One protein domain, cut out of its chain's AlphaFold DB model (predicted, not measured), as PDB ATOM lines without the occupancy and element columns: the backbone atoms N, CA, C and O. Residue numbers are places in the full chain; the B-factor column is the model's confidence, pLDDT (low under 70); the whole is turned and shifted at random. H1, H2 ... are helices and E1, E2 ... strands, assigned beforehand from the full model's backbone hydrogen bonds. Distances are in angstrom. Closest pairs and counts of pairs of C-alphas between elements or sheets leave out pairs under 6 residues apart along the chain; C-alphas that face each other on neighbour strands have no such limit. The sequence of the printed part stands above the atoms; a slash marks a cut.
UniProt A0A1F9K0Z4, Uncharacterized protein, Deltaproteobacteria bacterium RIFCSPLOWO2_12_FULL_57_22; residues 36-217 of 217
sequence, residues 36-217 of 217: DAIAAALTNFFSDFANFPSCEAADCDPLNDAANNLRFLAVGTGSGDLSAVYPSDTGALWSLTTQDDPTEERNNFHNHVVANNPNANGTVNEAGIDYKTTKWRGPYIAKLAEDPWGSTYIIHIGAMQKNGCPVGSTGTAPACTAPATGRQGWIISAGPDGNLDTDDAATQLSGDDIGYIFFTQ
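This is residues 36 to 217 of the 217 residues of an uncharacterized protein of Deltaproteobacteria bacterium RIFCSPLOWO2_12_FULL_57_22 (UniProt A0A1F9K0Z4). Long loops, with little regular structure, surround an antiparallel sheet, E1 E2 E3 E4, with H1 and H3 on one face. Of 182 printed residues, 48 are in H1 E1 H2 H3 E2 H4 E3 E4: mixed class. The whole is compact: radius of gyration of the C-alphas 14.9 A, spans 43 by 34 by 28 A.

Find E1 at residues 73 to 75, E2 at 153 to 155, E3 at 184 to 189, E4 from 210 to C-alpha 216 at (7.586, 20.212, -40.859). H1, 36 to 49, runs 19.9 A from C-alpha 36 at (10.977, 5.394, -48.078). H2 is 104 to 107, H3 109 to 115, H4 157 to 160.

Across hairpin E3 and E4, N 185 and O 215 are 2.8 A apart. H1 and H3 only just touch, with 3 pairs of C-alphas within 8 A, closest Phe 45 and Val 113, 7.2 A. H1 has every O i to N i+4 pair within hydrogen-bond range, H3 2 of 3.

The uncut printed part has 43 residues under pLDDT 70.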
ATOM      1  N   ASP A  36      11.321   4.758 -46.799       96.81
ATOM      2  CA  ASP A  36      10.977   5.394 -48.078       96.81
ATOM      3  C   ASP A  36       9.646   4.868 -48.641       96.81
ATOM      4  O   ASP A  36       8.841   5.632 -49.184       96.81
ATOM      5  N   ALA A  37       9.369   3.571 -48.478       96.81
ATOM      6  CA  ALA A  37       8.092   2.979 -48.868       96.81
ATOM      7  C   ALA A  37       6.929   3.498 -48.002       96.81
ATOM      8  O   ALA A  37       5.857   3.798 -48.536       96.81
ATOM      9  N   ILE A  38       7.138   3.652 -46.690       97.25
ATOM     10  CA  ILE A  38       6.164   4.242 -45.760       97.25
ATOM     11  C   ILE A  38       5.853   5.689 -46.166       97.25
ATOM     12  O   ILE A  38       4.684   6.056 -46.288       97.25
ATOM     13  N   ALA A  39       6.875   6.497 -46.452       96.50
ATOM     14  CA  ALA A  39       6.705   7.879 -46.900       96.50
ATOM     15  C   ALA A  39       5.933   7.980 -48.227       96.50
ATOM     16  O   ALA A  39       5.053   8.834 -48.385       96.50
ATOM     17  N   ALA A  40       6.205   7.080 -49.177       96.81
ATOM     18  CA  ALA A  40       5.450   6.997 -50.425       96.81
ATOM     19  C   ALA A  40       3.973   6.644 -50.177       96.81
ATOM     20  O   ALA A  40       3.081   7.249 -50.779       96.81
ATOM     21  N   ALA A  41       3.697   5.715 -49.258       97.06
ATOM     22  CA  ALA A  41       2.338   5.339 -48.877       97.06
ATOM     23  C   ALA A  41       1.581   6.512 -48.235       97.06
ATOM     24  O   ALA A  41       0.448   6.799 -48.627       97.06
ATOM     25  N   LEU A  42       2.227   7.240 -47.315       95.50
ATOM     26  CA  LEU A  42       1.689   8.461 -46.704       95.50
ATOM     27  C   LEU A  42       1.399   9.545 -47.748       95.50
ATOM     28  O   LEU A  42       0.349  10.180 -47.696       95.50
ATOM     29  N   THR A  43       2.289   9.729 -48.723       95.75
ATOM     30  CA  THR A  43       2.108  10.704 -49.811       95.75
ATOM     31  C   THR A  43       0.911  10.349 -50.697       95.75
ATOM     32  O   THR A  43       0.108  11.220 -51.036       95.75
ATOM     33  N   ASN A  44       0.748   9.070 -51.050       96.12
ATOM     34  CA  ASN A  44      -0.395   8.608 -51.839       96.12
ATOM     35  C   ASN A  44      -1.711   8.755 -51.070       96.12
ATOM     36  O   ASN A  44      -2.691   9.248 -51.626       96.12
ATOM     37  N   PHE A  45      -1.714   8.400 -49.784       94.19
ATOM     38  CA  PHE A  45      -2.857   8.631 -48.906       94.19
ATOM     39  C   PHE A  45      -3.217  10.125 -48.857       94.19
ATOM     40  O   PHE A  45      -4.371  10.505 -49.059       94.19
ATOM     41  N   PHE A  46      -2.221  10.994 -48.660       91.44
ATOM     42  CA  PHE A  46      -2.421  12.440 -48.627       91.44
ATOM     43  C   PHE A  46      -2.978  12.978 -49.952       91.44
ATOM     44  O   PHE A  46      -3.823  13.867 -49.941       91.44
ATOM     45  N   SER A  47      -2.572  12.427 -51.097       93.25
ATOM     46  CA  SER A  47      -3.118  12.805 -52.410       93.25
ATOM     47  C   SER A  47      -4.633  12.569 -52.516       93.25
ATOM     48  O   SER A  47      -5.353  13.372 -53.110       93.25
ATOM     49  N   ASP A  48      -5.138  11.500 -51.896       91.94
ATOM     50  CA  ASP A  48      -6.561  11.152 -51.934       91.94
ATOM     51  C   ASP A  48      -7.394  11.924 -50.894       91.94
ATOM     52  O   ASP A  48      -8.541  12.311 -51.157       91.94
ATOM     53  N   PHE A  49      -6.825  12.171 -49.710       86.06
ATOM     54  CA  PHE A  49      -7.554  12.722 -48.558       86.06
ATOM     55  C   PHE A  49      -7.215  14.171 -48.206       86.06
ATOM     56  O   PHE A  49      -7.964  14.790 -47.448       86.06
ATOM     57  N   ALA A  50      -6.133  14.719 -48.761       86.06
ATOM     58  CA  ALA A  50      -5.535  16.009 -48.403       86.06
ATOM     59  C   ALA A  50      -5.203  16.151 -46.903       86.06
ATOM     60  O   ALA A  50      -5.104  17.265 -46.394       86.06
ATOM     61  N   ASN A  51      -5.059  15.023 -46.207       83.75
ATOM     62  CA  ASN A  51      -4.703  14.910 -44.797       83.75
ATOM     63  C   ASN A  51      -3.929  13.608 -44.589       83.75
ATOM     64  O   ASN A  51      -4.020  12.692 -45.410       83.75
ATOM     65  N   PHE A  52      -3.187  13.517 -43.488       87.81
ATOM     66  CA  PHE A  52      -2.501  12.283 -43.119       87.81
ATOM     67  C   PHE A  52      -3.447  11.318 -42.392       87.81
ATOM     68  O   PHE A  52      -4.458  11.759 -41.834       87.81
ATOM     69  N   PRO A  53      -3.169  10.004 -42.396       87.81
ATOM     70  CA  PRO A  53      -4.064   9.048 -41.764       87.81
ATOM     71  C   PRO A  53      -4.100   9.240 -40.248       87.81
ATOM     72  O   PRO A  53      -3.106   9.013 -39.585       87.81
ATOM     73  N   SER A  54      -5.232   9.645 -39.684       81.25
ATOM     74  CA  SER A  54      -5.390   9.698 -38.224       81.25
ATOM     75  C   SER A  54      -6.790   9.323 -37.756       81.25
ATOM     76  O   SER A  54      -7.190   9.726 -36.684       81.25
ATOM     77  N   CYS A  55      -7.584   8.617 -38.558       76.81
ATOM     78  CA  CYS A  55      -9.004   8.454 -38.249       76.81
ATOM     79  C   CYS A  55      -9.249   7.770 -36.893       76.81
ATOM     80  O   CYS A  55      -8.659   6.731 -36.600       76.81
ATOM     81  N   GLU A  56     -10.151   8.361 -36.110       66.88
ATOM     82  CA  GLU A  56     -10.631   7.891 -34.818       66.88
ATOM     83  C   GLU A  56     -12.165   7.797 -34.888       66.88
ATOM     84  O   GLU A  56     -12.870   8.796 -34.878       66.88
ATOM     85  N   ALA A  57     -12.711   6.584 -34.993       61.06
ATOM     86  CA  ALA A  57     -14.158   6.333 -34.949       61.06
ATOM     87  C   ALA A  57     -15.018   6.976 -36.077       61.06
ATOM     88  O   ALA A  57     -14.709   6.827 -37.252       61.06
ATOM     89  N   ALA A  58     -16.189   7.538 -35.727       53.88
ATOM     90  CA  ALA A  58     -17.383   7.683 -36.581       53.88
ATOM     91  C   ALA A  58     -17.334   8.790 -37.653       53.88
ATOM     92  O   ALA A  58     -18.315   8.985 -38.368       53.88
ATOM     93  N   ASP A  59     -16.233   9.526 -37.777       59.12
ATOM     94  CA  ASP A  59     -16.010  10.401 -38.925       59.12
ATOM     95  C   ASP A  59     -14.510  10.479 -39.204       59.12
ATOM     96  O   ASP A  59     -13.772  11.194 -38.530       59.12
ATOM     97  N   CYS A  60     -14.043   9.763 -40.230       68.38
ATOM     98  CA  CYS A  60     -12.679   9.893 -40.748       68.38
ATOM     99  C   CYS A  60     -12.414  11.244 -41.447       68.38
ATOM    100  O   CYS A  60     -11.741  11.301 -42.483       68.38
ATOM    101  N   ASP A  61     -12.944  12.334 -40.895       64.44
ATOM    102  CA  ASP A  61     -12.601  13.709 -41.209       64.44
ATOM    103  C   ASP A  61     -11.664  14.265 -40.119       64.44
ATOM    104  O   ASP A  61     -12.109  14.911 -39.166       64.44
ATOM    105  N   PRO A  62     -10.340  14.051 -40.251       55.78
ATOM    106  CA  PRO A  62      -9.372  14.450 -39.230       55.78
ATOM    107  C   PRO A  62      -9.297  15.971 -39.013       55.78
ATOM    108  O   PRO A  62      -8.667  16.424 -38.061       55.78
ATOM    109  N   LEU A  63      -9.919  16.778 -39.881       55.50
ATOM    110  CA  LEU A  63      -9.985  18.229 -39.711       55.50
ATOM    111  C   LEU A  63     -11.106  18.669 -38.767       55.50
ATOM    112  O   LEU A  63     -11.008  19.762 -38.207       55.50
ATOM    113  N   ASN A  64     -12.147  17.851 -38.618       58.31
ATOM    114  CA  ASN A  64     -13.360  18.184 -37.872       58.31
ATOM    115  C   ASN A  64     -13.585  17.283 -36.650       58.31
ATOM    116  O   ASN A  64     -14.430  17.601 -35.812       58.31
ATOM    117  N   ASP A  65     -12.810  16.208 -36.515       63.53
ATOM    118  CA  ASP A  65     -12.826  15.356 -35.335       63.53
ATOM    119  C   ASP A  65     -11.913  15.908 -34.228       63.53
ATOM    120  O   ASP A  65     -10.706  15.666 -34.186       63.53
ATOM    121  N   ALA A  66     -12.510  16.678 -33.317       59.50
ATOM    122  CA  ALA A  66     -11.822  17.226 -32.149       59.50
ATOM    123  C   ALA A  66     -11.501  16.173 -31.069       59.50
ATOM    124  O   ALA A  66     -10.786  16.502 -30.119       59.50
ATOM    125  N   ALA A  67     -12.051  14.956 -31.183       63.38
ATOM    126  CA  ALA A  67     -11.799  13.852 -30.260       63.38
ATOM    127  C   ALA A  67     -10.593  12.999 -30.675       63.38
ATOM    128  O   ALA A  67     -10.075  12.263 -29.839       63.38
ATOM    129  N   ASN A  68     -10.126  13.142 -31.918       69.31
ATOM    130  CA  ASN A  68      -8.962  12.441 -32.434       69.31
ATOM    131  C   ASN A  68      -7.716  12.707 -31.582       69.31
ATOM    132  O   ASN A  68      -7.259  13.840 -31.535       69.31
ATOM    133  N   ASN A  69      -7.142  11.692 -30.947       69.81
ATOM    134  CA  ASN A  69      -5.975  11.787 -30.071       69.81
ATOM    135  C   ASN A  69      -4.755  11.018 -30.615       69.81
ATOM    136  O   ASN A  69      -3.772  10.810 -29.894       69.81
ATOM    137  N   LEU A  70      -4.790  10.590 -31.881       77.38
ATOM    138  CA  LEU A  70      -3.773   9.716 -32.453       77.38
ATOM    139  C   LEU A  70      -2.433  10.452 -32.632       77.38
ATOM    140  O   LEU A  70      -2.259  11.290 -33.519       77.38
ATOM    141  N   ARG A  71      -1.462  10.132 -31.769       79.44
ATOM    142  CA  ARG A  71      -0.136  10.771 -31.732       79.44
ATOM    143  C   ARG A  71       0.846  10.161 -32.717       79.44
ATOM    144  O   ARG A  71       1.560  10.890 -33.406       79.44
ATOM    145  N   PHE A  72       0.874   8.838 -32.788       86.00
ATOM    146  CA  PHE A  72       1.751   8.105 -33.682       86.00
ATOM    147  C   PHE A  72       1.009   6.981 -34.391       86.00
ATOM    148  O   PHE A  72      -0.063   6.559 -33.955       86.00
ATOM    149  N   LEU A  73       1.609   6.509 -35.482       90.94
ATOM    150  CA  LEU A  73       1.272   5.232 -36.096       90.94
ATOM    151  C   LEU A  73       2.460   4.285 -35.957       90.94
ATOM    152  O   LEU A  73       3.596   4.678 -36.230       90.94
ATOM    153  N   ALA A  74       2.185   3.049 -35.560       93.62
ATOM    154  CA  ALA A  74       3.146   1.964 -35.517       93.62
ATOM    155  C   ALA A  74       3.034   1.121 -36.791       93.62
ATOM    156  O   ALA A  74       1.940   0.748 -37.225       93.62
ATOM    157  N   VAL A  75       4.173   0.820 -37.407       95.19
ATOM    158  CA  VAL A  75       4.245  -0.007 -38.612       95.19
ATOM    159  C   VAL A  75       4.739  -1.397 -38.246       95.19
ATOM    160  O   VAL A  75       5.869  -1.558 -37.791       95.19
ATOM    161  N   GLY A  76       3.900  -2.398 -38.498       89.00
ATOM    162  CA  GLY A  76       4.198  -3.805 -38.251       89.00
ATOM    163  C   GLY A  76       3.351  -4.721 -39.127       89.00
ATOM    164  O   GLY A  76       2.735  -4.289 -40.110       89.00
ATOM    165  N   THR A  77       3.337  -6.009 -38.796       87.31
ATOM    166  CA  THR A  77       2.631  -7.019 -39.588       87.31
ATOM    167  C   THR A  77       1.177  -7.204 -39.137       87.31
ATOM    168  O   THR A  77       0.900  -7.494 -37.979       87.31
ATOM    169  N   GLY A  78       0.239  -7.162 -40.089       86.69
ATOM    170  CA  GLY A  78      -1.181  -7.444 -39.838       86.69
ATOM    171  C   GLY A  78      -1.950  -6.263 -39.244       86.69
ATOM    172  O   GLY A  78      -1.450  -5.146 -39.210       86.69
ATOM    173  N   SER A  79      -3.191  -6.513 -38.816       86.56
ATOM    174  CA  SER A  79      -4.160  -5.497 -38.367       86.56
ATOM    175  C   SER A  79      -4.364  -5.436 -36.847       86.56
ATOM    176  O   SER A  79      -5.248  -4.719 -36.385       86.56
ATOM    177  N   GLY A  80      -3.627  -6.253 -36.088       86.88
ATOM    178  CA  GLY A  80      -3.764  -6.364 -34.634       86.88
ATOM    179  C   GLY A  80      -2.921  -5.348 -33.869       86.88
ATOM    180  O   GLY A  80      -2.290  -4.475 -34.465       86.88
ATOM    181  N   ASP A  81      -2.911  -5.503 -32.551       87.25
ATOM    182  CA  ASP A  81      -2.110  -4.689 -31.645       87.25
ATOM    183  C   ASP A  81      -0.612  -4.953 -31.867       87.25
ATOM    184  O   ASP A  81      -0.178  -6.095 -32.058       87.25
ATOM    185  N   LEU A  82       0.163  -3.871 -31.879       89.94
ATOM    186  CA  LEU A  82       1.603  -3.864 -32.104       89.94
ATOM    187  C   LEU A  82       2.401  -3.460 -30.851       89.94
ATOM    188  O   LEU A  82       3.627  -3.409 -30.918       89.94
ATOM    189  N   SER A  83       1.761  -3.213 -29.705       88.44
ATOM    190  CA  SER A  83       2.418  -2.738 -28.477       88.44
ATOM    191  C   SER A  83       3.527  -3.658 -27.970       88.44
ATOM    192  O   SER A  83       4.557  -3.198 -27.475       88.44
ATOM    193  N   ALA A  84       3.374  -4.968 -28.176       89.50
ATOM    194  CA  ALA A  84       4.371  -5.973 -27.815       89.50
ATOM    195  C   ALA A  84       5.697  -5.847 -28.591       89.50
ATOM    196  O   ALA A  84       6.696  -6.440 -28.183       89.50
ATOM    197  N   VAL A  85       5.698  -5.122 -29.711       92.06
ATOM    198  CA  VAL A  85       6.857  -4.908 -30.591       92.06
ATOM    199  C   VAL A  85       7.182  -3.423 -30.768       92.06
ATOM    200  O   VAL A  85       7.920  -3.056 -31.683       92.06
ATOM    201  N   TYR A  86       6.672  -2.551 -29.895       93.25
ATOM    202  CA  TYR A  86       7.140  -1.168 -29.866       93.25
ATOM    203  C   TYR A  86       8.613  -1.096 -29.480       93.25
ATOM    204  O   TYR A  86       9.077  -1.879 -28.643       93.25
ATOM    205  N   PRO A  87       9.354  -0.139 -30.061       95.00
ATOM    206  CA  PRO A  87      10.680   0.154 -29.567       95.00
ATOM    207  C   PRO A  87      10.611   0.651 -28.120       95.00
ATOM    208  O   PRO A  87       9.613   1.221 -27.669       95.00
ATOM    209  N   SER A  88      11.702   0.443 -27.390       94.00
ATOM    210  CA  SER A  88      11.875   1.047 -26.074       94.00
ATOM    211  C   SER A  88      11.923   2.567 -26.214       94.00
ATOM    212  O   SER A  88      12.464   3.091 -27.178       94.00
ATOM    213  N   ASP A  89      11.354   3.279 -25.250       88.25
ATOM    214  CA  ASP A  89      11.314   4.744 -25.234       88.25
ATOM    215  C   ASP A  89      11.850   5.242 -23.890       88.25
ATOM    216  O   ASP A  89      11.119   5.663 -22.983       88.25
ATOM    217  N   THR A  90      13.160   5.069 -23.707       83.12
ATOM    218  CA  THR A  90      13.827   5.404 -22.449       83.12
ATOM    219  C   THR A  90      13.758   6.910 -22.206       83.12
ATOM    220  O   THR A  90      14.321   7.704 -22.946       83.12
ATOM    221  N   GLY A  91      13.094   7.314 -21.120       80.12
ATOM    222  CA  GLY A  91      12.875   8.732 -20.808       80.12
ATOM    223  C   GLY A  91      11.547   9.292 -21.322       80.12
ATOM    224  O   GLY A  91      11.278  10.466 -21.078       80.12
ATOM    225  N   ALA A  92      10.701   8.454 -21.932       81.94
ATOM    226  CA  ALA A  92       9.378   8.820 -22.436       81.94
ATOM    227  C   ALA A  92       9.414   9.950 -23.486       81.94
ATOM    228  O   ALA A  92       8.522  10.803 -23.504       81.94
ATOM    229  N   LEU A  93      10.433   9.942 -24.353       84.69
ATOM    230  CA  LEU A  93      10.632  10.923 -25.425       84.69
ATOM    231  C   LEU A  93       9.437  10.943 -26.388       84.69
ATOM    232  O   LEU A  93       9.013  11.996 -26.854       84.69
ATOM    233  N   TRP A  94       8.850   9.773 -26.632       85.12
ATOM    234  CA  TRP A  94       7.670   9.591 -27.477       85.12
ATOM    235  C   TRP A  94       6.416   9.275 -26.674       85.12
ATOM    236  O   TRP A  94       5.298   9.453 -27.159       85.12
ATOM    237  N   SER A  95       6.574   8.845 -25.425       82.00
ATOM    238  CA  SER A  95       5.517   8.372 -24.542       82.00
ATOM    239  C   SER A  95       4.609   7.351 -25.251       82.00
ATOM    240  O   SER A  95       3.394   7.538 -25.329       82.00
ATOM    241  N   LEU A  96       5.207   6.303 -25.834       80.81
ATOM    242  CA  LEU A  96       4.491   5.313 -26.662       80.81
ATOM    243  C   LEU A  96       3.421   4.530 -25.883       80.81
ATOM    244  O   LEU A  96       2.393   4.166 -26.438       80.81
ATOM    245  N   THR A  97       3.637   4.311 -24.586       71.56
ATOM    246  CA  THR A  97       2.753   3.522 -23.709       71.56
ATOM    247  C   THR A  97       1.613   4.326 -23.080       71.56
ATOM    248  O   THR A  97       0.818   3.774 -22.322       71.56
ATOM    249  N   THR A  98       1.536   5.635 -23.340       60.38
ATOM    250  CA  THR A  98       0.520   6.534 -22.762       60.38
ATOM    251  C   THR A  98      -0.440   7.091 -23.808       60.38
ATOM    252  O   THR A  98      -1.081   8.116 -23.578       60.38
ATOM    253  N   GLN A  99      -0.540   6.458 -24.980       58.97
ATOM    254  CA  GLN A  99      -1.551   6.827 -25.967       58.97
ATOM    255  C   GLN A  99      -2.941   6.522 -25.371       58.97
ATOM    256  O   GLN A  99      -3.313   5.369 -25.209       58.97
ATOM    257  N   ASP A 100      -3.656   7.577 -24.962       47.81
ATOM    258  CA  ASP A 100      -4.906   7.588 -24.176       47.81
ATOM    259  C   ASP A 100      -6.153   7.037 -24.924       47.81
ATOM    260  O   ASP A 100      -7.258   7.562 -24.775       47.81
ATOM    261  N   ASP A 101      -6.026   5.958 -25.703       52.00
ATOM    262  CA  ASP A 101      -7.174   5.150 -26.133       52.00
ATOM    263  C   ASP A 101      -6.953   3.663 -25.789       52.00
ATOM    264  O   ASP A 101      -5.869   3.140 -26.036       52.00
ATOM    265  N   PRO A 102      -7.948   2.954 -25.218       53.16
ATOM    266  CA  PRO A 102      -7.830   1.536 -24.863       53.16
ATOM    267  C   PRO A 102      -7.655   0.566 -26.047       53.16
ATOM    268  O   PRO A 102      -7.614  -0.641 -25.812       53.16
ATOM    269  N   THR A 103      -7.603   1.047 -27.291       65.44
ATOM    270  CA  THR A 103      -7.481   0.216 -28.497       65.44
ATOM    271  C   THR A 103      -6.205   0.548 -29.272       65.44
ATOM    272  O   THR A 103      -6.213   1.270 -30.271       65.44
ATOM    273  N   GLU A 104      -5.076   0.014 -28.792       63.97
ATOM    274  CA  GLU A 104      -3.743   0.141 -29.404       63.97
ATOM    275  C   GLU A 104      -3.742  -0.307 -30.880       63.97
ATOM    276  O   GLU A 104      -2.962   0.185 -31.687       63.97
ATOM    277  N   GLU A 105      -4.705  -1.123 -31.318       80.19
ATOM    278  CA  GLU A 105      -4.895  -1.483 -32.728       80.19
ATOM    279  C   GLU A 105      -5.165  -0.279 -33.650       80.19
ATOM    280  O   GLU A 105      -4.931  -0.355 -34.862       80.19
ATOM    281  N   ARG A 106      -5.646   0.843 -33.107       80.31
ATOM    282  CA  ARG A 106      -5.922   2.070 -33.867       80.31
ATOM    283  C   ARG A 106      -4.668   2.817 -34.286       80.31
ATOM    284  O   ARG A 106      -4.724   3.593 -35.230       80.31
ATOM    285  N   ASN A 107      -3.537   2.612 -33.615       85.06
ATOM    286  CA  ASN A 107      -2.272   3.182 -34.075       85.06
ATOM    287  C   ASN A 107      -1.591   2.307 -35.132       85.06
ATOM    288  O   ASN A 107      -0.579   2.708 -35.702       85.06
ATOM    289  N   ASN A 108      -2.143   1.136 -35.451       90.94
ATOM    290  CA  ASN A 108      -1.558   0.269 -36.454       90.94
ATOM    291  C   ASN A 108      -1.713   0.880 -37.856       90.94
ATOM    292  O   ASN A 108      -2.801   0.946 -38.432       90.94
ATOM    293  N   PHE A 109      -0.588   1.255 -38.461       93.56
ATOM    294  CA  PHE A 109      -0.514   1.838 -39.798       93.56
ATOM    295  C   PHE A 109      -1.231   0.999 -40.868       93.56
ATOM    296  O   PHE A 109      -1.865   1.551 -41.773       93.56
ATOM    297  N   HIS A 110      -1.192  -0.333 -40.752       93.56
ATOM    298  CA  HIS A 110      -1.862  -1.258 -41.668       93.56
ATOM    299  C   HIS A 110      -3.365  -0.978 -41.779       93.56
ATOM    300  O   HIS A 110      -3.926  -0.993 -42.881       93.56
ATOM    301  N   ASN A 111      -4.012  -0.679 -40.654       91.69
ATOM    302  CA  ASN A 111      -5.447  -0.419 -40.587       91.69
ATOM    303  C   ASN A 111      -5.836   0.827 -41.389       91.69
ATOM    304  O   ASN A 111      -6.876   0.845 -42.049       91.69
ATOM    305  N   HIS A 112      -4.952   1.820 -41.443       91.62
ATOM    306  CA  HIS A 112      -5.187   3.045 -42.195       91.62
ATOM    307  C   HIS A 112      -4.918   2.899 -43.694       91.62
ATOM    308  O   HIS A 112      -5.716   3.352 -44.519       91.62
ATOM    309  N   VAL A 113      -3.783   2.295 -44.061       93.81
ATOM    310  CA  VAL A 113      -3.279   2.386 -45.441       93.81
ATOM    311  C   VAL A 113      -3.411   1.103 -46.259       93.81
ATOM    312  O   VAL A 113      -3.269   1.151 -47.483       93.81
ATOM    313  N   VAL A 114      -3.681  -0.036 -45.617       94.25
ATOM    314  CA  VAL A 114      -3.842  -1.335 -46.292       94.25
ATOM    315  C   VAL A 114      -5.281  -1.827 -46.203       94.25
ATOM    316  O   VAL A 114      -5.869  -2.136 -47.235       94.25
ATOM    317  N   ALA A 115      -5.847  -1.889 -44.996       92.25
ATOM    318  CA  ALA A 115      -7.139  -2.537 -44.765       92.25
ATOM    319  C   ALA A 115      -8.355  -1.608 -44.913       92.25
ATOM    320  O   ALA A 115      -9.452  -2.103 -45.150       92.25
ATOM    321  N   ASN A 116      -8.164  -0.289 -44.781       92.31
ATOM    322  CA  ASN A 116      -9.249   0.679 -44.586       92.31
ATOM    323  C   ASN A 116     -10.196   0.264 -43.445       92.31
ATOM    324  O   ASN A 116     -11.373   0.003 -43.672       92.31
ATOM    325  N   ASN A 117      -9.635   0.135 -42.246       90.25
ATOM    326  CA  ASN A 117     -10.325  -0.202 -40.997       90.25
ATOM    327  C   ASN A 117      -9.646   0.531 -39.817       90.25
ATOM    328  O   ASN A 117      -9.154  -0.117 -38.893       90.25
ATOM    329  N   PRO A 118      -9.495   1.870 -39.874       87.62
ATOM    330  CA  PRO A 118      -8.719   2.649 -38.899       87.62
ATOM    331  C   PRO A 118      -9.235   2.556 -37.454       87.62
ATOM    332  O   PRO A 118      -8.480   2.786 -36.516       87.62
ATOM    333  N   ASN A 119     -10.506   2.206 -37.259       82.56
ATOM    334  CA  ASN A 119     -11.101   2.007 -35.937       82.56
ATOM    335  C   ASN A 119     -10.862   0.595 -35.357       82.56
ATOM    336  O   ASN A 119     -11.326   0.311 -34.255       82.56
ATOM    337  N   ALA A 120     -10.205  -0.290 -36.116       85.44
ATOM    338  CA  ALA A 120      -9.924  -1.679 -35.767       85.44
ATOM    339  C   ALA A 120     -11.149  -2.518 -35.333       85.44
ATOM    340  O   ALA A 120     -11.001  -3.514 -34.625       85.44
ATOM    341  N   ASN A 121     -12.365  -2.194 -35.789       85.50
ATOM    342  CA  ASN A 121     -13.592  -2.867 -35.335       85.50
ATOM    343  C   ASN A 121     -13.864  -4.228 -36.022       85.50
ATOM    344  O   ASN A 121     -14.818  -4.931 -35.683       85.50
ATOM    345  N   GLY A 122     -13.031  -4.593 -37.000       86.94
ATOM    346  CA  GLY A 122     -13.101  -5.846 -37.758       86.94
ATOM    347  C   GLY A 122     -13.946  -5.775 -39.034       86.94
ATOM    348  O   GLY A 122     -13.976  -6.746 -39.794       86.94
ATOM    349  N   THR A 123     -14.592  -4.641 -39.306       90.00
ATOM    350  CA  THR A 123     -15.372  -4.376 -40.517       90.00
ATOM    351  C   THR A 123     -14.616  -3.391 -41.395       90.00
ATOM    352  O   THR A 123     -14.561  -2.208 -41.109       90.00
ATOM    353  N   VAL A 124     -14.047  -3.877 -42.499       91.12
ATOM    354  CA  VAL A 124     -13.330  -3.022 -43.457       91.12
ATOM    355  C   VAL A 124     -14.296  -2.205 -44.320       91.12
ATOM    356  O   VAL A 124     -15.304  -2.733 -44.797       91.12
ATOM    357  N   ASN A 125     -13.920  -0.968 -44.649       91.00
ATOM    358  CA  ASN A 125     -14.658  -0.063 -45.537       91.00
ATOM    359  C   ASN A 125     -16.076   0.281 -45.042       91.00
ATOM    360  O   ASN A 125     -16.999   0.445 -45.853       91.00
ATOM    361  N   GLU A 126     -16.269   0.381 -43.730       89.38
ATOM    362  CA  GLU A 126     -17.561   0.688 -43.132       89.38
ATOM    363  C   GLU A 126     -18.023   2.107 -43.491       89.38
ATOM    364  O   GLU A 126     -17.376   3.119 -43.210       89.38
ATOM    365  N   ALA A 127     -19.178   2.195 -44.152       87.69
ATOM    366  CA  ALA A 127     -19.689   3.455 -44.665       87.69
ATOM    367  C   ALA A 127     -20.076   4.413 -43.531       87.69
ATOM    368  O   ALA A 127     -20.947   4.111 -42.719       87.69
ATOM    369  N   GLY A 128     -19.483   5.607 -43.541       81.00
ATOM    370  CA  GLY A 128     -19.740   6.622 -42.520       81.00
ATOM    371  C   GLY A 128     -18.983   6.386 -41.219       81.00
ATOM    372  O   GLY A 128     -19.241   7.113 -40.274       81.00
ATOM    373  N   ILE A 129     -18.073   5.408 -41.179       84.12
ATOM    374  CA  ILE A 129     -17.137   5.218 -40.073       84.12
ATOM    375  C   ILE A 129     -15.709   5.269 -40.614       84.12
ATOM    376  O   ILE A 129     -14.954   6.143 -40.218       84.12
ATOM    377  N   ASP A 130     -15.374   4.429 -41.595       87.75
ATOM    378  CA  ASP A 130     -14.037   4.372 -42.193       87.75
ATOM    379  C   ASP A 130     -13.812   5.442 -43.273       87.75
ATOM    380  O   ASP A 130     -14.703   6.219 -43.653       87.75
ATOM    381  N   TYR A 131     -12.599   5.469 -43.840       88.62
ATOM    382  CA  TYR A 131     -12.296   6.367 -44.941       88.62
ATOM    383  C   TYR A 131     -13.238   6.107 -46.115       88.62
ATOM    384  O   TYR A 131     -13.405   4.979 -46.589       88.62
ATOM    385  N   LYS A 132     -13.830   7.192 -46.628       89.19
ATOM    386  CA  LYS A 132     -14.782   7.145 -47.742       89.19
ATOM    387  C   LYS A 132     -14.170   6.391 -48.923       89.19
ATOM    388  O   LYS A 132     -13.218   6.871 -49.536       89.19
ATOM    389  N   THR A 133     -14.775   5.267 -49.298       88.69
ATOM    390  CA  THR A 133     -14.329   4.394 -50.403       88.69
ATOM    391  C   THR A 133     -14.310   5.080 -51.769       88.69
ATOM    392  O   THR A 133     -13.648   4.623 -52.691       88.69
ATOM    393  N   THR A 134     -15.004   6.211 -51.917       90.19
ATOM    394  CA  THR A 134     -14.940   7.057 -53.118       90.19
ATOM    395  C   THR A 134     -13.632   7.841 -53.240       90.19
ATOM    396  O   THR A 134     -13.291   8.282 -54.337       90.19
ATOM    397  N   LYS A 135     -12.917   8.037 -52.127       89.81
ATOM    398  CA  LYS A 135     -11.594   8.668 -52.070       89.81
ATOM    399  C   LYS A 135     -10.486   7.654 -51.826       89.81
ATOM    400  O   LYS A 135      -9.423   7.813 -52.402       89.81
ATOM    401  N   TRP A 136     -10.732   6.631 -51.009       91.75
ATOM    402  CA  TRP A 136      -9.733   5.615 -50.692       91.75
ATOM    403  C   TRP A 136      -9.394   4.776 -51.932       91.75
ATOM    404  O   TRP A 136     -10.260   4.098 -52.482       91.75
ATOM    405  N   ARG A 137      -8.134   4.822 -52.373       93.31
ATOM    406  CA  ARG A 137      -7.616   4.066 -53.531       93.31
ATOM    407  C   ARG A 137      -6.579   3.014 -53.146       93.31
ATOM    408  O   ARG A 137      -5.873   2.514 -54.021       93.31
ATOM    409  N   GLY A 138      -6.460   2.722 -51.853       86.75
ATOM    410  CA  GLY A 138      -5.501   1.753 -51.343       86.75
ATOM    411  C   GLY A 138      -5.770   0.311 -51.816       86.75
ATOM    412  O   GLY A 138      -6.754   0.050 -52.516       86.75
ATOM    413  N   PRO A 139      -4.901  -0.649 -51.446       94.44
ATOM    414  CA  PRO A 139      -3.776  -0.510 -50.513       94.44
ATOM    415  C   PRO A 139      -2.662   0.420 -51.010       94.44
ATOM    416  O   PRO A 139      -2.230   0.318 -52.155       94.44
ATOM    417  N   TYR A 140      -2.160   1.305 -50.144       96.06
ATOM    418  CA  TYR A 140      -1.092   2.258 -50.494       96.06
ATOM    419  C   TYR A 140       0.320   1.678 -50.346       96.06
ATOM    420  O   TYR A 140       1.287   2.270 -50.824       96.06
ATOM    421  N   ILE A 141       0.434   0.516 -49.703       94.56
ATOM    422  CA  ILE A 141       1.666  -0.253 -49.537       94.56
ATOM    423  C   ILE A 141       1.330  -1.744 -49.505       94.56
ATOM    424  O   ILE A 141       0.335  -2.158 -48.916       94.56
ATOM    425  N   ALA A 142       2.143  -2.559 -50.180       86.56
ATOM    426  CA  ALA A 142       1.852  -3.984 -50.367       86.56
ATOM    427  C   ALA A 142       2.416  -4.879 -49.258       86.56
ATOM    428  O   ALA A 142       1.905  -5.973 -49.022       86.56
ATOM    429  N   LYS A 143       3.496  -4.446 -48.601       82.50
ATOM    430  CA  LYS A 143       4.158  -5.218 -47.556       82.50
ATOM    431  C   LYS A 143       4.564  -4.296 -46.421       82.50
ATOM    432  O   LYS A 143       5.300  -3.342 -46.639       82.50
ATOM    433  N   LEU A 144       4.086  -4.640 -45.235       82.69
ATOM    434  CA  LEU A 144       4.479  -4.048 -43.968       82.69
ATOM    435  C   LEU A 144       5.112  -5.147 -43.122       82.69
ATOM    436  O   LEU A 144       4.696  -6.306 -43.201       82.69
ATOM    437  N   ALA A 145       6.157  -4.784 -42.400       90.62
ATOM    438  CA  ALA A 145       6.823  -5.622 -41.423       90.62
ATOM    439  C   ALA A 145       7.447  -4.711 -40.368       90.62
ATOM    440  O   ALA A 145       7.600  -3.507 -40.595       90.62
ATOM    441  N   GLU A 146       7.816  -5.312 -39.248       94.88
ATOM    442  CA  GLU A 146       8.700  -4.697 -38.271       94.88
ATOM    443  C   GLU A 146      10.059  -4.390 -38.923       94.88
ATOM    444  O   GLU A 146      10.411  -4.900 -40.001       94.88
ATOM    445  N   ASP A 147      10.835  -3.543 -38.264       96.25
ATOM    446  CA  ASP A 147      12.177  -3.207 -38.692       96.25
ATOM    447  C   ASP A 147      13.121  -4.432 -38.646       96.25
ATOM    448  O   ASP A 147      12.793  -5.497 -38.108       96.25
ATOM    449  N   PRO A 148      14.326  -4.345 -39.236       96.81
ATOM    450  CA  PRO A 148      15.263  -5.470 -39.293       96.81
ATOM    451  C   PRO A 148      15.777  -5.982 -37.936       96.81
ATOM    452  O   PRO A 148      16.526  -6.976 -37.907       96.81
ATOM    453  N   TRP A 149      15.452  -5.301 -36.841       96.88
ATOM    454  CA  TRP A 149      15.822  -5.653 -35.472       96.88
ATOM    455  C   TRP A 149      14.627  -6.134 -34.643       96.88
ATOM    456  O   TRP A 149      14.845  -6.767 -33.613       96.88
ATOM    457  N   GLY A 150      13.407  -6.005 -35.171       95.31
ATOM    458  CA  GLY A 150      12.181  -6.580 -34.625       95.31
ATOM    459  C   GLY A 150      11.260  -5.568 -33.950       95.31
ATOM    460  O   GLY A 150      10.263  -5.991 -33.369       95.31
ATOM    461  N   SER A 151      11.568  -4.275 -34.041       96.06
ATOM    462  CA  SER A 151      10.744  -3.194 -33.496       96.06
ATOM    463  C   SER A 151       9.875  -2.573 -34.588       96.06
ATOM    464  O   SER A 151      10.236  -2.554 -35.762       96.06
ATOM    465  N   THR A 152       8.714  -2.031 -34.240       96.06
ATOM    466  CA  THR A 152       7.896  -1.280 -35.203       96.06
ATOM    467  C   THR A 152       8.557   0.033 -35.594       96.06
ATOM    468  O   THR A 152       9.139   0.709 -34.744       96.06
ATOM    469  N   TYR A 153       8.349   0.473 -36.836       97.38
ATOM    470  CA  TYR A 153       8.606   1.875 -37.177       97.38
ATOM    471  C   TYR A 153       7.555   2.764 -36.523       97.38
ATOM    472  O   TYR A 153       6.375   2.406 -36.498       97.38
ATOM    473  N   ILE A 154       7.970   3.939 -36.067       95.31
ATOM    474  CA  ILE A 154       7.092   4.948 -35.481       95.31
ATOM    475  C   ILE A 154       6.964   6.123 -36.451       95.31
ATOM    476  O   ILE A 154       7.949   6.640 -36.982       95.31
ATOM    477  N   ILE A 155       5.726   6.542 -36.702       93.75
ATOM    478  CA  ILE A 155       5.390   7.702 -37.531       93.75
ATOM    479  C   ILE A 155       4.755   8.751 -36.629       93.75
ATOM    480  O   ILE A 155       3.716   8.485 -36.028       93.75
ATOM    481  N   HIS A 156       5.311   9.961 -36.579       89.19
ATOM    482  CA  HIS A 156       4.781  11.040 -35.744       89.19
ATOM    483  C   HIS A 156       3.577  11.740 -36.385       89.19
ATOM    484  O   HIS A 156       3.644  12.897 -36.803       89.19
ATOM    485  N   ILE A 157       2.449  11.044 -36.460       85.06
ATOM    486  CA  ILE A 157       1.279  11.532 -37.188       85.06
ATOM    487  C   ILE A 157       0.664  12.789 -36.567       85.06
ATOM    488  O   ILE A 157       0.227  13.678 -37.298       85.06
ATOM    489  N   GLY A 158       0.723  12.925 -35.241       78.00
ATOM    490  CA  GLY A 158       0.261  14.108 -34.515       78.00
ATOM    491  C   GLY A 158       0.993  15.387 -34.932       78.00
ATOM    492  O   GLY A 158       0.364  16.434 -35.040       78.00
ATOM    493  N   ALA A 159       2.286  15.307 -35.264       80.19
ATOM    494  CA  ALA A 159       3.059  16.435 -35.787       80.19
ATOM    495  C   ALA A 159       2.776  16.728 -37.273       80.19
ATOM    496  O   ALA A 159       3.114  17.804 -37.764       80.19
ATOM    497  N   MET A 160       2.136  15.808 -37.998       82.25
ATOM    498  CA  MET A 160       1.823  15.960 -39.423       82.25
ATOM    499  C   MET A 160       0.436  16.561 -39.685       82.25
ATOM    500  O   MET A 160       0.187  17.106 -40.759       82.25
ATOM    501  N   GLN A 161      -0.487  16.472 -38.724       75.62
ATOM    502  CA  GLN A 161      -1.849  16.978 -38.905       75.62
ATOM    503  C   GLN A 161      -1.912  18.509 -38.875       75.62
ATOM    504  O   GLN A 161      -1.229  19.171 -38.094       75.62
ATOM    505  N   LYS A 162      -2.824  19.081 -39.673       55.53
ATOM    506  CA  LYS A 162      -3.096  20.532 -39.725       55.53
ATOM    507  C   LYS A 162      -3.554  21.110 -38.376       55.53
ATOM    508  O   LYS A 162      -3.298  22.277 -38.094       55.53
ATOM    509  N   ASN A 163      -4.190  20.286 -37.543       54.06
ATOM    510  CA  ASN A 163      -4.604  20.625 -36.177       54.06
ATOM    511  C   ASN A 163      -3.584  20.164 -35.113       54.06
ATOM    512  O   ASN A 163      -3.917  20.172 -33.934       54.06
ATOM    513  N   GLY A 164      -2.387  19.746 -35.555       48.88
ATOM    514  CA  GLY A 164      -1.359  18.952 -34.873       48.88
ATOM    515  C   GLY A 164      -1.554  18.682 -33.384       48.88
ATOM    516  O   GLY A 164      -1.474  19.589 -32.578       48.88
ATOM    517  N   CYS A 165      -1.754  17.431 -32.993       51.81
ATOM    518  CA  CYS A 165      -2.091  17.115 -31.612       51.81
ATOM    519  C   CYS A 165      -0.902  17.376 -30.663       51.81
ATOM    520  O   CYS A 165       0.173  16.788 -30.839       51.81
ATOM    521  N   PRO A 166      -1.046  18.242 -29.641       41.50
ATOM    522  CA  PRO A 166      -0.035  18.356 -28.610       41.50
ATOM    523  C   PRO A 166      -0.010  17.076 -27.765       41.50
ATOM    524  O   PRO A 166      -1.046  16.503 -27.438       41.50
ATOM    525  N   VAL A 167       1.189  16.626 -27.398       38.41
ATOM    526  CA  VAL A 167       1.357  15.532 -26.439       38.41
ATOM    527  C   VAL A 167       0.832  15.953 -25.058       38.41
ATOM    528  O   VAL A 167       1.150  17.042 -24.575       38.41
ATOM    529  N   GLY A 168       0.076  15.050 -24.429       42.94
ATOM    530  CA  GLY A 168      -0.165  14.987 -22.986       42.94
ATOM    531  C   GLY A 168      -1.426  15.675 -22.450       42.94
ATOM    532  O   GLY A 168      -1.525  16.899 -22.441       42.94
ATOM    533  N   SER A 169      -2.313  14.886 -21.834       35.00
ATOM    534  CA  SER A 169      -2.736  15.128 -20.448       35.00
ATOM    535  C   SER A 169      -3.421  13.889 -19.875       35.00
ATOM    536  O   SER A 169      -4.577  13.606 -20.174       35.00
ATOM    537  N   THR A 170      -2.715  13.237 -18.953       40.25
ATOM    538  CA  THR A 170      -3.255  12.417 -17.862       40.25
ATOM    539  C   THR A 170      -4.751  12.654 -17.601       40.25
ATOM    540  O   THR A 170      -5.127  13.657 -16.988       40.25
ATOM    541  N   GLY A 171      -5.599  11.728 -18.051       39.81
ATOM    542  CA  GLY A 171      -7.008  11.641 -17.653       39.81
ATOM    543  C   GLY A 171      -8.021  12.459 -18.463       39.81
ATOM    544  O   GLY A 171      -9.202  12.441 -18.114       39.81
ATOM    545  N   THR A 172      -7.633  13.162 -19.530       41.34
ATOM    546  CA  THR A 172      -8.581  13.716 -20.519       41.34
ATOM    547  C   THR A 172      -7.862  13.921 -21.850       41.34
ATOM    548  O   THR A 172      -6.846  14.612 -21.874       41.34
ATOM    549  N   ALA A 173      -8.392  13.354 -22.944       42.31
ATOM    550  CA  ALA A 173      -7.796  13.474 -24.276       42.31
ATOM    551  C   ALA A 173      -7.480  14.951 -24.602       42.31
ATOM    552  O   ALA A 173      -8.371  15.801 -24.467       42.31
ATOM    553  N   PRO A 174      -6.234  15.297 -24.987       47.97
ATOM    554  CA  PRO A 174      -5.916  16.655 -25.397       47.97
ATOM    555  C   PRO A 174      -6.736  16.980 -26.646       47.97
ATOM    556  O   PRO A 174      -6.609  16.313 -27.668       47.97
ATOM    557  N   ALA A 175      -7.599  17.993 -26.564       45.88
ATOM    558  CA  ALA A 175      -8.380  18.427 -27.715       45.88
ATOM    559  C   ALA A 175      -7.416  18.886 -28.821       45.88
ATOM    560  O   ALA A 175      -6.599  19.786 -28.590       45.88
ATOM    561  N   CYS A 176      -7.503  18.298 -30.019       52.06
ATOM    562  CA  CYS A 176      -6.673  18.688 -31.165       52.06
ATOM    563  C   CYS A 176      -7.182  20.000 -31.770       52.06
ATOM    564  O   CYS A 176      -7.746  20.063 -32.859       52.06
ATOM    565  N   THR A 177      -7.020  21.072 -30.995       47.69
ATOM    566  CA  THR A 177      -7.467  22.428 -31.322       47.69
ATOM    567  C   THR A 177      -6.328  23.344 -31.761       47.69
ATOM    568  O   THR A 177      -6.596  24.471 -32.170       47.69
ATOM    569  N   ALA A 178      -5.065  22.912 -31.659       49.31
ATOM    570  CA  ALA A 178      -3.913  23.730 -32.032       49.31
ATOM    571  C   ALA A 178      -2.701  22.868 -32.412       49.31
ATOM    572  O   ALA A 178      -2.406  21.944 -31.664       49.31
ATOM    573  N   PRO A 179      -1.966  23.219 -33.484       51.91
ATOM    574  CA  PRO A 179      -0.832  22.442 -33.954       51.91
ATOM    575  C   PRO A 179       0.308  22.284 -32.942       51.91
ATOM    576  O   PRO A 179       0.644  23.220 -32.208       51.91
ATOM    577  N   ALA A 180       0.951  21.111 -32.963       58.78
ATOM    578  CA  ALA A 180       2.115  20.751 -32.163       58.78
ATOM    579  C   ALA A 180       3.355  21.547 -32.600       58.78
ATOM    580  O   ALA A 180       4.272  21.042 -33.244       58.78
ATOM    581  N   THR A 181       3.354  22.833 -32.262       60.84
ATOM    582  CA  THR A 181       4.382  23.793 -32.662       60.84
ATOM    583  C   THR A 181       5.747  23.319 -32.159       60.84
ATOM    584  O   THR A 181       5.914  23.074 -30.966       60.84
ATOM    585  N   GLY A 182       6.719  23.185 -33.064       69.75
ATOM    586  CA  GLY A 182       8.078  22.731 -32.745       69.75
ATOM    587  C   GLY A 182       8.310  21.218 -32.831       69.75
ATOM    588  O   GLY A 182       9.460  20.802 -32.725       69.75
ATOM    589  N   ARG A 183       7.275  20.402 -33.071       76.94
ATOM    590  CA  ARG A 183       7.436  18.961 -33.325       76.94
ATOM    591  C   ARG A 183       7.669  18.659 -34.796       76.94
ATOM    592  O   ARG A 183       7.243  19.415 -35.668       76.94
ATOM    593  N   GLN A 184       8.327  17.534 -35.056       85.44
ATOM    594  CA  GLN A 184       8.681  17.105 -36.405       85.44
ATOM    595  C   GLN A 184       7.893  15.851 -36.792       85.44
ATOM    596  O   GLN A 184       7.761  14.910 -36.008       85.44
ATOM    597  N   GLY A 185       7.376  15.824 -38.021       89.25
ATOM    598  CA  GLY A 185       6.726  14.661 -38.617       89.25
ATOM    599  C   GLY A 185       7.756  13.610 -39.007       89.25
ATOM    600  O   GLY A 185       8.096  13.477 -40.179       89.25
ATOM    601  N   TRP A 186       8.281  12.895 -38.025       94.06
ATOM    602  CA  TRP A 186       9.262  11.829 -38.198       94.06
ATOM    603  C   TRP A 186       8.647  10.543 -38.756       94.06
ATOM    604  O   TRP A 186       7.505  10.195 -38.444       94.06
ATOM    605  N   ILE A 187       9.452   9.814 -39.527       96.81
ATOM    606  CA  ILE A 187       9.306   8.378 -39.784       96.81
ATOM    607  C   ILE A 187      10.621   7.745 -39.327       96.81
ATOM    608  O   ILE A 187      11.674   8.098 -39.867       96.81
ATOM    609  N   ILE A 188      10.576   6.880 -38.314       97.25
ATOM    610  CA  ILE A 188      11.782   6.432 -37.603       97.25
ATOM    611  C   ILE A 188      11.721   4.951 -37.209       97.25
ATOM    612  O   ILE A 188      10.655   4.416 -36.906       97.25
ATOM    613  N   SER A 189      12.874   4.289 -37.231       97.50
ATOM    614  CA  SER A 189      13.156   2.994 -36.601       97.50
ATOM    615  C   SER A 189      14.153   3.222 -35.472       97.50
ATOM    616  O   SER A 189      15.085   4.011 -35.641       97.50
ATOM    617  N   ALA A 190      13.972   2.485 -34.376       97.06
ATOM    618  CA  ALA A 190      14.830   2.521 -33.191       97.06
ATOM    619  C   ALA A 190      16.173   1.794 -33.368       97.06
ATOM    620  O   ALA A 190      16.856   1.484 -32.402       97.06
ATOM    621  N   GLY A 191      16.503   1.409 -34.603       96.81
ATOM    622  CA  GLY A 191      17.812   0.875 -34.924       96.81
ATOM    623  C   GLY A 191      18.179  -0.445 -34.222       96.81
ATOM    624  O   GLY A 191      17.323  -1.208 -33.764       96.81
ATOM    625  N   PRO A 192      19.479  -0.786 -34.250       97.19
ATOM    626  CA  PRO A 192      20.032  -1.993 -33.651       97.19
ATOM    627  C   PRO A 192      19.756  -2.257 -32.176       97.19
ATOM    628  O   PRO A 192      19.643  -3.436 -31.815       97.19
ATOM    629  N   ASP A 193      19.727  -1.232 -31.334       95.62
ATOM    630  CA  ASP A 193      19.524  -1.404 -29.897       95.62
ATOM    631  C   ASP A 193      18.039  -1.452 -29.493       95.62
ATOM    632  O   ASP A 193      17.707  -1.959 -28.415       95.62
ATOM    633  N   GLY A 194      17.151  -1.040 -30.404       95.75
ATOM    634  CA  GLY A 194      15.708  -1.066 -30.228       95.75
ATOM    635  C   GLY A 194      15.188  -0.000 -29.265       95.75
ATOM    636  O   GLY A 194      14.043  -0.121 -28.822       95.75
ATOM    637  N   ASN A 195      15.992   1.009 -28.925       96.19
ATOM    638  CA  ASN A 195      15.619   2.159 -28.115       96.19
ATOM    639  C   ASN A 195      15.514   3.417 -28.983       96.19
ATOM    640  O   ASN A 195      16.422   3.746 -29.726       96.19
ATOM    641  N   LEU A 196      14.413   4.155 -28.854       95.69
ATOM    642  CA  LEU A 196      14.297   5.475 -29.461       95.69
ATOM    643  C   LEU A 196      15.181   6.454 -28.690       95.69
ATOM    644  O   LEU A 196      14.885   6.811 -27.546       95.69
ATOM    645  N   ASP A 197      16.252   6.896 -29.337       95.94
ATOM    646  CA  ASP A 197      17.204   7.878 -28.812       95.94
ATOM    647  C   ASP A 197      16.896   9.307 -29.291       95.94
ATOM    648  O   ASP A 197      17.333  10.300 -28.696       95.94
ATOM    649  N   THR A 198      16.172   9.425 -30.399       94.94
ATOM    650  CA  THR A 198      15.774  10.673 -31.044       94.94
ATOM    651  C   THR A 198      14.484  11.171 -30.421       94.94
ATOM    652  O   THR A 198      13.462  10.504 -30.490       94.94
ATOM    653  N   ASP A 199      14.515  12.370 -29.850       92.06
ATOM    654  CA  ASP A 199      13.339  13.024 -29.271       92.06
ATOM    655  C   ASP A 199      12.302  13.429 -30.341       92.06
ATOM    656  O   ASP A 199      12.655  13.779 -31.472       92.06
ATOM    657  N   ASP A 200      11.012  13.413 -29.989       86.50
ATOM    658  CA  ASP A 200       9.897  13.685 -30.910       86.50
ATOM    659  C   ASP A 200       9.889  15.126 -31.481       86.50
ATOM    660  O   ASP A 200       9.274  15.394 -32.526       86.50
ATOM    661  N   ALA A 201      10.614  16.044 -30.834       87.38
ATOM    662  CA  ALA A 201      10.853  17.421 -31.252       87.38
ATOM    663  C   ALA A 201      12.274  17.661 -31.797       87.38
ATOM    664  O   ALA A 201      12.590  18.778 -32.224       87.38
ATOM    665  N   ALA A 202      13.141  16.643 -31.818       91.00
ATOM    666  CA  ALA A 202      14.494  16.773 -32.345       91.00
ATOM    667  C   ALA A 202      14.483  17.133 -33.837       91.00
ATOM    668  O   ALA A 202      13.654  16.661 -34.611       91.00
ATOM    669  N   THR A 203      15.456  17.943 -34.260       93.19
ATOM    670  CA  THR A 203      15.644  18.332 -35.672       93.19
ATOM    671  C   THR A 203      16.678  17.472 -36.404       93.19
ATOM    672  O   THR A 203      16.997  17.736 -37.560       93.19
ATOM    673  N   GLN A 204      17.262  16.491 -35.720       94.25
ATOM    674  CA  GLN A 204      18.282  15.581 -36.234       94.25
ATOM    675  C   GLN A 204      18.204  14.254 -35.473       94.25
ATOM    676  O   GLN A 204      17.763  14.242 -34.325       94.25
ATOM    677  N   LEU A 205      18.660  13.173 -36.108       95.62
ATOM    678  CA  LEU A 205      18.757  11.861 -35.471       95.62
ATOM    679  C   LEU A 205      19.758  11.880 -34.309       95.62
ATOM    680  O   LEU A 205      20.753  12.615 -34.332       95.62
ATOM    681  N   SER A 206      19.497  11.031 -33.326       95.44
ATOM    682  CA  SER A 206      20.365  10.719 -32.197       95.44
ATOM    683  C   SER A 206      20.554   9.204 -32.113       95.44
ATOM    684  O   SER A 206      19.722   8.456 -32.615       95.44
ATOM    685  N   GLY A 207      21.647   8.758 -31.493       94.75
ATOM    686  CA  GLY A 207      21.869   7.329 -31.275       94.75
ATOM    687  C   GLY A 207      22.125   6.532 -32.552       94.75
ATOM    688  O   GLY A 207      22.847   6.984 -33.450       94.75
ATOM    689  N   ASP A 208      21.562   5.328 -32.600       95.38
ATOM    690  CA  ASP A 208      21.569   4.428 -33.756       95.38
ATOM    691  C   ASP A 208      20.233   4.408 -34.525       95.38
ATOM    692  O   ASP A 208      20.089   3.631 -35.477       95.38
ATOM    693  N   ASP A 209      19.312   5.311 -34.173       97.25
ATOM    694  CA  ASP A 209      18.045   5.509 -34.862       97.25
ATOM    695  C   ASP A 209      18.236   5.792 -36.356       97.25
ATOM    696  O   ASP A 209      19.165   6.479 -36.802       97.25
ATOM    697  N   ILE A 210      17.283   5.314 -37.154       97.81
ATOM    698  CA  ILE A 210      17.271   5.500 -38.605       97.81
ATOM    699  C   ILE A 210      15.937   6.109 -39.000       97.81
ATOM    700  O   ILE A 210      14.879   5.541 -38.743       97.81
ATOM    701  N   GLY A 211      15.974   7.254 -39.671       96.75
ATOM    702  CA  GLY A 211      14.762   7.974 -40.027       96.75
ATOM    703  C   GLY A 211      15.035   9.302 -40.698       96.75
ATOM    704  O   GLY A 211      16.178   9.709 -40.905       96.75
ATOM    705  N   TYR A 212      13.962  10.004 -41.030       96.44
ATOM    706  CA  TYR A 212      14.037  11.405 -41.414       96.44
ATOM    707  C   TYR A 212      12.743  12.134 -41.077       96.44
ATOM    708  O   TYR A 212      11.681  11.541 -40.868       96.44
ATOM    709  N   ILE A 213      12.856  13.458 -41.052       94.62
ATOM    710  CA  ILE A 213      11.720  14.354 -40.922       94.62
ATOM    711  C   ILE A 213      11.015  14.399 -42.273       94.62
ATOM    712  O   ILE A 213      11.534  14.944 -43.247       94.62
ATOM    713  N   PHE A 214       9.841  13.787 -42.335       93.31
ATOM    714  CA  PHE A 214       9.001  13.746 -43.524       93.31
ATOM    715  C   PHE A 214       8.144  15.011 -43.663       93.31
ATOM    716  O   PHE A 214       7.848  15.443 -44.776       93.31
ATOM    717  N   PHE A 215       7.769  15.631 -42.542       85.44
ATOM    718  CA  PHE A 215       6.922  16.819 -42.530       85.44
ATOM    719  C   PHE A 215       7.345  17.808 -41.442       85.44
ATOM    720  O   PHE A 215       7.658  17.415 -40.319       85.44
ATOM    721  N   THR A 216       7.304  19.097 -41.771       81.25
ATOM    722  CA  THR A 216       7.586  20.212 -40.859       81.25
ATOM    723  C   THR A 216       6.423  21.196 -40.906       81.25
ATOM    724  O   THR A 216       5.952  21.504 -42.003       81.25
ATOM    725  N   GLN A 217       5.988  21.698 -39.750       65.56
ATOM    726  CA  GLN A 217       4.958  22.742 -39.655       65.56
ATOM    727  C   GLN A 217       5.529  24.155 -39.740       65.56
ATOM    728  O   GLN A 217       6.641  24.372 -39.208       65.56
TER     729      GLN A 217